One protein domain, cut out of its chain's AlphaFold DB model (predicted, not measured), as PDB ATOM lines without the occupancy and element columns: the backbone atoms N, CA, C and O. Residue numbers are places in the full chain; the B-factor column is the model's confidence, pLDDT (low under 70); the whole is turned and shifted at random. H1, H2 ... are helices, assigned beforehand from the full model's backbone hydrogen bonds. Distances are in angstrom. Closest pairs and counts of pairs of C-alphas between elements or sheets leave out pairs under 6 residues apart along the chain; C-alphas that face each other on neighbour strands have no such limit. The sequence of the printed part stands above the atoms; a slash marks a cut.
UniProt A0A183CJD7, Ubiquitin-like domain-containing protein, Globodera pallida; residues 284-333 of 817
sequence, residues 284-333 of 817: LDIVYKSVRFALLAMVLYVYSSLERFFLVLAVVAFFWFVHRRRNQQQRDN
ATOM      1  N   LEU A 284     179.268 139.213 199.730       62.41
ATOM      2  CA  LEU A 284     178.241 140.148 200.202       62.41
ATOM      3  C   LEU A 284     178.442 141.554 199.617       62.41
ATOM      4  O   LEU A 284     177.470 142.188 199.211       62.41
ATOM      5  N   ASP A 285     179.687 142.024 199.511       64.75
ATOM      6  CA  ASP A 285     180.016 143.321 198.907       64.75
ATOM      7  C   ASP A 285     179.777 143.339 197.382       64.75
ATOM      8  O   ASP A 285     179.254 144.315 196.847       64.75
ATOM      9  N   ILE A 286     180.034 142.238 196.669       69.69
ATOM     10  CA  ILE A 286     179.681 142.058 195.250       69.69
ATOM     11  C   ILE A 286     178.158 142.078 195.058       69.69
ATOM     12  O   ILE A 286     177.663 142.753 194.148       69.69
ATOM     13  N   VAL A 287     177.392 141.391 195.912       71.81
ATOM     14  CA  VAL A 287     175.918 141.433 195.888       71.81
ATOM     15  C   VAL A 287     175.416 142.845 196.205       71.81
ATOM     16  O   VAL A 287     174.592 143.385 195.471       71.81
ATOM     17  N   TYR A 288     175.964 143.503 197.223       74.06
ATOM     18  CA  TYR A 288     175.604 144.871 197.587       74.06
ATOM     19  C   TYR A 288     175.920 145.882 196.472       74.06
ATOM     20  O   TYR A 288     175.060 146.680 196.095       74.06
ATOM     21  N   LYS A 289     177.116 145.819 195.876       65.44
ATOM     22  CA  LYS A 289     177.531 146.668 194.747       65.44
ATOM     23  C   LYS A 289     176.686 146.415 193.501       65.44
ATOM     24  O   LYS A 289     176.311 147.379 192.837       65.44
ATOM     25  N   SER A 290     176.343 145.163 193.195       66.75
ATOM     26  CA  SER A 290     175.502 144.826 192.037       66.75
ATOM     27  C   SER A 290     174.031 145.207 192.232       66.75
ATOM     28  O   SER A 290     173.451 145.775 191.311       66.75
ATOM     29  N   VAL A 291     173.447 145.029 193.423       75.81
ATOM     30  CA  VAL A 291     172.100 145.540 193.753       75.81
ATOM     31  C   VAL A 291     172.078 147.069 193.722       75.81
ATOM     32  O   VAL A 291     171.185 147.661 193.116       75.81
ATOM     33  N   ARG A 292     173.089 147.735 194.296       69.12
ATOM     34  CA  ARG A 292     173.211 149.200 194.256       69.12
ATOM     35  C   ARG A 292     173.361 149.717 192.824       69.12
ATOM     36  O   ARG A 292     172.733 150.715 192.485       69.12
ATOM     37  N   PHE A 293     174.133 149.031 191.979       77.19
ATOM     38  CA  PHE A 293     174.256 149.336 190.551       77.19
ATOM     39  C   PHE A 293     172.948 149.083 189.790       77.19
ATOM     40  O   PHE A 293     172.554 149.921 188.986       77.19
ATOM     41  N   ALA A 294     172.237 147.987 190.072       70.12
ATOM     42  CA  ALA A 294     170.953 147.666 189.452       70.12
ATOM     43  C   ALA A 294     169.865 148.692 189.805       70.12
ATOM     44  O   ALA A 294     169.121 149.113 188.924       70.12
ATOM     45  N   LEU A 295     169.808 149.164 191.055       69.88
ATOM     46  CA  LEU A 295     168.905 150.246 191.463       69.88
ATOM     47  C   LEU A 295     169.281 151.584 190.809       69.88
ATOM     48  O   LEU A 295     168.396 152.308 190.356       69.88
ATOM     49  N   LEU A 296     170.576 151.898 190.685       63.97
ATOM     50  CA  LEU A 296     171.033 153.092 189.963       63.97
ATOM     51  C   LEU A 296     170.686 153.009 188.467       63.97
ATOM     52  O   LEU A 296     170.209 153.985 187.895       63.97
ATOM     53  N   ALA A 297     170.851 151.837 187.849       60.34
ATOM     54  CA  ALA A 297     170.458 151.573 186.469       60.34
ATOM     55  C   ALA A 297     168.934 151.646 186.274       60.34
ATOM     56  O   ALA A 297     168.488 152.221 185.288       60.34
ATOM     57  N   MET A 298     168.136 151.147 187.225       55.47
ATOM     58  CA  MET A 298     166.672 151.256 187.225       55.47
ATOM     59  C   MET A 298     166.220 152.724 187.285       55.47
ATOM     60  O   MET A 298     165.379 153.147 186.496       55.47
ATOM     61  N   VAL A 299     166.816 153.531 188.170       59.03
ATOM     62  CA  VAL A 299     166.516 154.971 188.275       59.03
ATOM     63  C   VAL A 299     166.974 155.728 187.022       59.03
ATOM     64  O   VAL A 299     166.223 156.552 186.504       59.03
ATOM     65  N   LEU A 300     168.159 155.423 186.480       54.16
ATOM     66  CA  LEU A 300     168.654 156.024 185.235       54.16
ATOM     67  C   LEU A 300     167.805 155.641 184.015       54.16
ATOM     68  O   LEU A 300     167.561 156.498 183.172       54.16
ATOM     69  N   TYR A 301     167.319 154.399 183.942       59.88
ATOM     70  CA  TYR A 301     166.413 153.915 182.896       59.88
ATOM     71  C   TYR A 301     165.063 154.650 182.910       59.88
ATOM     72  O   TYR A 301     164.513 154.948 181.854       59.88
ATOM     73  N   VAL A 302     164.552 155.000 184.095       53.97
ATOM     74  CA  VAL A 302     163.297 155.759 184.246       53.97
ATOM     75  C   VAL A 302     163.468 157.260 183.946       53.97
ATOM     76  O   VAL A 302     162.500 157.904 183.546       53.97
ATOM     77  N   TYR A 303     164.673 157.830 184.102       52.72
ATOM     78  CA  TYR A 303     164.896 159.288 184.048       52.72
ATOM     79  C   TYR A 303     165.826 159.818 182.940       52.72
ATOM     80  O   TYR A 303     165.941 161.037 182.800       52.72
ATOM     81  N   SER A 304     166.498 158.974 182.148       48.88
ATOM     82  CA  SER A 304     167.493 159.430 181.162       48.88
ATOM     83  C   SER A 304     167.362 158.737 179.808       48.88
ATOM     84  O   SER A 304     167.202 157.522 179.734       48.88
ATOM     85  N   SER A 305     167.484 159.500 178.714       61.69
ATOM     86  CA  SER A 305     167.574 158.914 177.374       61.69
ATOM     87  C   SER A 305     168.880 158.128 177.222       61.69
ATOM     88  O   SER A 305     169.935 158.540 177.715       61.69
ATOM     89  N   LEU A 306     168.823 156.995 176.514       56.78
ATOM     90  CA  LEU A 306     169.949 156.060 176.408       56.78
ATOM     91  C   LEU A 306     171.231 156.707 175.863       56.78
ATOM     92  O   LEU A 306     172.321 156.355 176.300       56.78
ATOM     93  N   GLU A 307     171.117 157.702 174.982       61.28
ATOM     94  CA  GLU A 307     172.247 158.495 174.477       61.28
ATOM     95  C   GLU A 307     173.076 159.120 175.611       61.28
ATOM     96  O   GLU A 307     174.304 159.042 175.612       61.28
ATOM     97  N   ARG A 308     172.407 159.701 176.617       59.81
ATOM     98  CA  ARG A 308     173.058 160.340 177.771       59.81
ATOM     99  C   ARG A 308     173.682 159.302 178.698       59.81
ATOM    100  O   ARG A 308     174.771 159.529 179.219       59.81
ATOM    101  N   PHE A 309     173.027 158.153 178.865       66.25
ATOM    102  CA  PHE A 309     173.561 157.015 179.613       66.25
ATOM    103  C   PHE A 309     174.844 156.460 178.970       66.25
ATOM    104  O   PHE A 309     175.858 156.321 179.656       66.25
ATOM    105  N   PHE A 310     174.845 156.221 177.655       71.50
ATOM    106  CA  PHE A 310     176.030 155.741 176.937       71.50
ATOM    107  C   PHE A 310     177.158 156.779 176.891       71.50
ATOM    108  O   PHE A 310     178.316 156.394 177.029       71.50
ATOM    109  N   LEU A 311     176.851 158.078 176.787       72.56
ATOM    110  CA  LEU A 311     177.857 159.142 176.883       72.56
ATOM    111  C   LEU A 311     178.533 159.141 178.265       72.56
ATOM    112  O   LEU A 311     179.761 159.127 178.342       72.56
ATOM    113  N   VAL A 312     177.760 159.082 179.355       77.44
ATOM    114  CA  VAL A 312     178.317 159.010 180.720       77.44
ATOM    115  C   VAL A 312     179.141 157.733 180.920       77.44
ATOM    116  O   VAL A 312     180.245 157.813 181.458       77.44
ATOM    117  N   LEU A 313     178.676 156.575 180.439       77.50
ATOM    118  CA  LEU A 313     179.460 155.334 180.487       77.50
ATOM    119  C   LEU A 313     180.757 155.427 179.676       77.50
ATOM    120  O   LEU A 313     181.793 154.983 180.162       77.50
ATOM    121  N   ALA A 314     180.733 156.025 178.482       74.69
ATOM    122  CA  ALA A 314     181.924 156.224 177.661       74.69
ATOM    123  C   ALA A 314     182.935 157.160 178.340       74.69
ATOM    124  O   ALA A 314     184.130 156.870 178.340       74.69
ATOM    125  N   VAL A 315     182.472 158.237 178.984       79.38
ATOM    126  CA  VAL A 315     183.322 159.165 179.749       79.38
ATOM    127  C   VAL A 315     183.921 158.486 180.987       79.38
ATOM    128  O   VAL A 315     185.126 158.591 181.215       79.38
ATOM    129  N   VAL A 316     183.130 157.731 181.757       84.19
ATOM    130  CA  VAL A 316     183.628 156.969 182.919       84.19
ATOM    131  C   VAL A 316     184.616 155.883 182.484       84.19
ATOM    132  O   VAL A 316     185.677 155.745 183.092       84.19
ATOM    133  N   ALA A 317     184.328 155.155 181.401       81.88
ATOM    134  CA  ALA A 317     185.232 154.158 180.834       81.88
ATOM    135  C   ALA A 317     186.528 154.789 180.299       81.88
ATOM    136  O   ALA A 317     187.598 154.222 180.503       81.88
ATOM    137  N   PHE A 318     186.461 155.973 179.681       86.94
ATOM    138  CA  PHE A 318     187.627 156.728 179.225       86.94
ATOM    139  C   PHE A 318     188.507 157.172 180.400       86.94
ATOM    140  O   PHE A 318     189.705 156.889 180.401       86.94
ATOM    141  N   PHE A 319     187.935 157.789 181.440       82.25
ATOM    142  CA  PHE A 319     188.698 158.174 182.633       82.25
ATOM    143  C   PHE A 319     189.281 156.962 183.368       82.25
ATOM    144  O   PHE A 319     190.444 157.001 183.773       82.25
ATOM    145  N   TRP A 320     188.534 155.859 183.480       84.88
ATOM    146  CA  TRP A 320     189.039 154.610 184.055       84.88
ATOM    147  C   TRP A 320     190.157 153.989 183.209       84.88
ATOM    148  O   TRP A 320     191.155 153.539 183.763       84.88
ATOM    149  N   PHE A 321     190.047 154.015 181.877       87.06
ATOM    150  CA  PHE A 321     191.087 153.543 180.962       87.06
ATOM    151  C   PHE A 321     192.357 154.400 181.047       87.06
ATOM    152  O   PHE A 321     193.452 153.852 181.148       87.06
ATOM    153  N   VAL A 322     192.230 155.731 181.084       84.19
ATOM    154  CA  VAL A 322     193.363 156.655 181.259       84.19
ATOM    155  C   VAL A 322     194.021 156.466 182.629       84.19
ATOM    156  O   VAL A 322     195.244 156.351 182.700       84.19
ATOM    157  N   HIS A 323     193.244 156.372 183.711       76.56
ATOM    158  CA  HIS A 323     193.773 156.110 185.053       76.56
ATOM    159  C   HIS A 323     194.466 154.740 185.126       76.56
ATOM    160  O   HIS A 323     195.597 154.641 185.595       76.56
ATOM    161  N   ARG A 324     193.849 153.690 184.571       77.38
ATOM    162  CA  ARG A 324     194.434 152.346 184.513       77.38
ATOM    163  C   ARG A 324     195.712 152.299 183.675       77.38
ATOM    164  O   ARG A 324     196.667 151.661 184.103       77.38
ATOM    165  N   ARG A 325     195.763 152.988 182.530       79.50
ATOM    166  CA  ARG A 325     196.972 153.092 181.697       79.50
ATOM    167  C   ARG A 325     198.107 153.779 182.457       79.50
ATOM    168  O   ARG A 325     199.227 153.284 182.415       79.50
ATOM    169  N   ARG A 326     197.812 154.844 183.212       75.56
ATOM    170  CA  ARG A 326     198.795 155.533 184.068       75.56
ATOM    171  C   ARG A 326     199.271 154.645 185.226       75.56
ATOM    172  O   ARG A 326     200.473 154.579 185.452       75.56
ATOM    173  N   ASN A 327     198.383 153.888 185.877       75.31
ATOM    174  CA  ASN A 327     198.773 152.915 186.912       75.31
ATOM    175  C   ASN A 327     199.568 151.719 186.355       75.31
ATOM    176  O   ASN A 327     200.362 151.136 187.085       75.31
ATOM    177  N   GLN A 328     199.362 151.328 185.090       73.00
ATOM    178  CA  GLN A 328     200.220 150.339 184.428       73.00
ATOM    179  C   GLN A 328     201.601 150.939 184.159       73.00
ATOM    180  O   GLN A 328     202.564 150.431 184.710       73.00
ATOM    181  N   GLN A 329     201.689 152.106 183.511       71.12
ATOM    182  CA  GLN A 329     202.969 152.798 183.290       71.12
ATOM    183  C   GLN A 329     203.752 153.055 184.591       71.12
ATOM    184  O   GLN A 329     204.970 152.940 184.603       71.12
ATOM    185  N   GLN A 330     203.081 153.350 185.710       69.81
ATOM    186  CA  GLN A 330     203.738 153.464 187.019       69.81
ATOM    187  C   GLN A 330     204.311 152.134 187.531       69.81
ATOM    188  O   GLN A 330     205.368 152.143 188.152       69.81
ATOM    189  N   ARG A 331     203.651 151.000 187.271       67.44
ATOM    190  CA  ARG A 331     204.153 149.662 187.624       67.44
ATOM    191  C   ARG A 331     205.277 149.215 186.700       67.44
ATOM    192  O   ARG A 331     206.264 148.689 187.191       67.44
ATOM    193  N   ASP A 332     205.147 149.480 185.406       72.19
ATOM    194  CA  ASP A 332     206.158 149.168 184.396       72.19
ATOM    195  C   ASP A 332     207.452 149.960 184.693       72.19
ATOM    196  O   ASP A 332     208.539 149.388 184.763       72.19
ATOM    197  N   ASN A 333     207.325 151.258 185.008       69.50
ATOM    198  CA  ASN A 333     208.443 152.105 185.437       69.50
ATOM    199  C   ASN A 333     209.025 151.682 186.800       69.50
ATOM    200  O   ASN A 333     210.240 151.722 186.974       69.50
TER     201      ASN A 333
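Overview. This is residues 284 to 333 of the 817 residues of the protein "Ubiquitin-like domain-containing protein" of Globodera pallida (UniProt A0A183CJD7). Two helices make an open V: the long H2 is one arm, the shorter H1 the other, and they meet near their ends at a tight link, with nothing filling the space between the arms. The printed part has 50 residues, H1 then H2 along the chain, with no named strand; the class is all helix. It is flat, spanning 45 by 32 by 7 A, and only just extended, close to loose, with a radius of gyration of the C-alphas of 14.9 A.

Along the chain. H2, residues 306 to 333, is 39.7 A long and ends at C-alpha 333 (208.443, 152.105, 185.437). H1, residues 284 to 303, is 28.4 A long and begins at C-alpha 284 (178.241, 140.148, 200.202).

Arrangement. H1 and H2 are close but not clearly touching; their closest C-alphas, those of Leu 300 and Phe 309, are 7.5 A apart. They run opposite ways at a tilt of 38 degrees, only just steep. In H1 and H2 every O i to N i+4 pair is within hydrogen-bond range.

Size, cuts and confidence. The C-alphas farthest apart, those of Val 302 and Asn 333, are 45.3 A apart. The printed part has no cut. Mean pLDDT of the printed part is 70.1; 24 residues are under 70, among them 295 to 309.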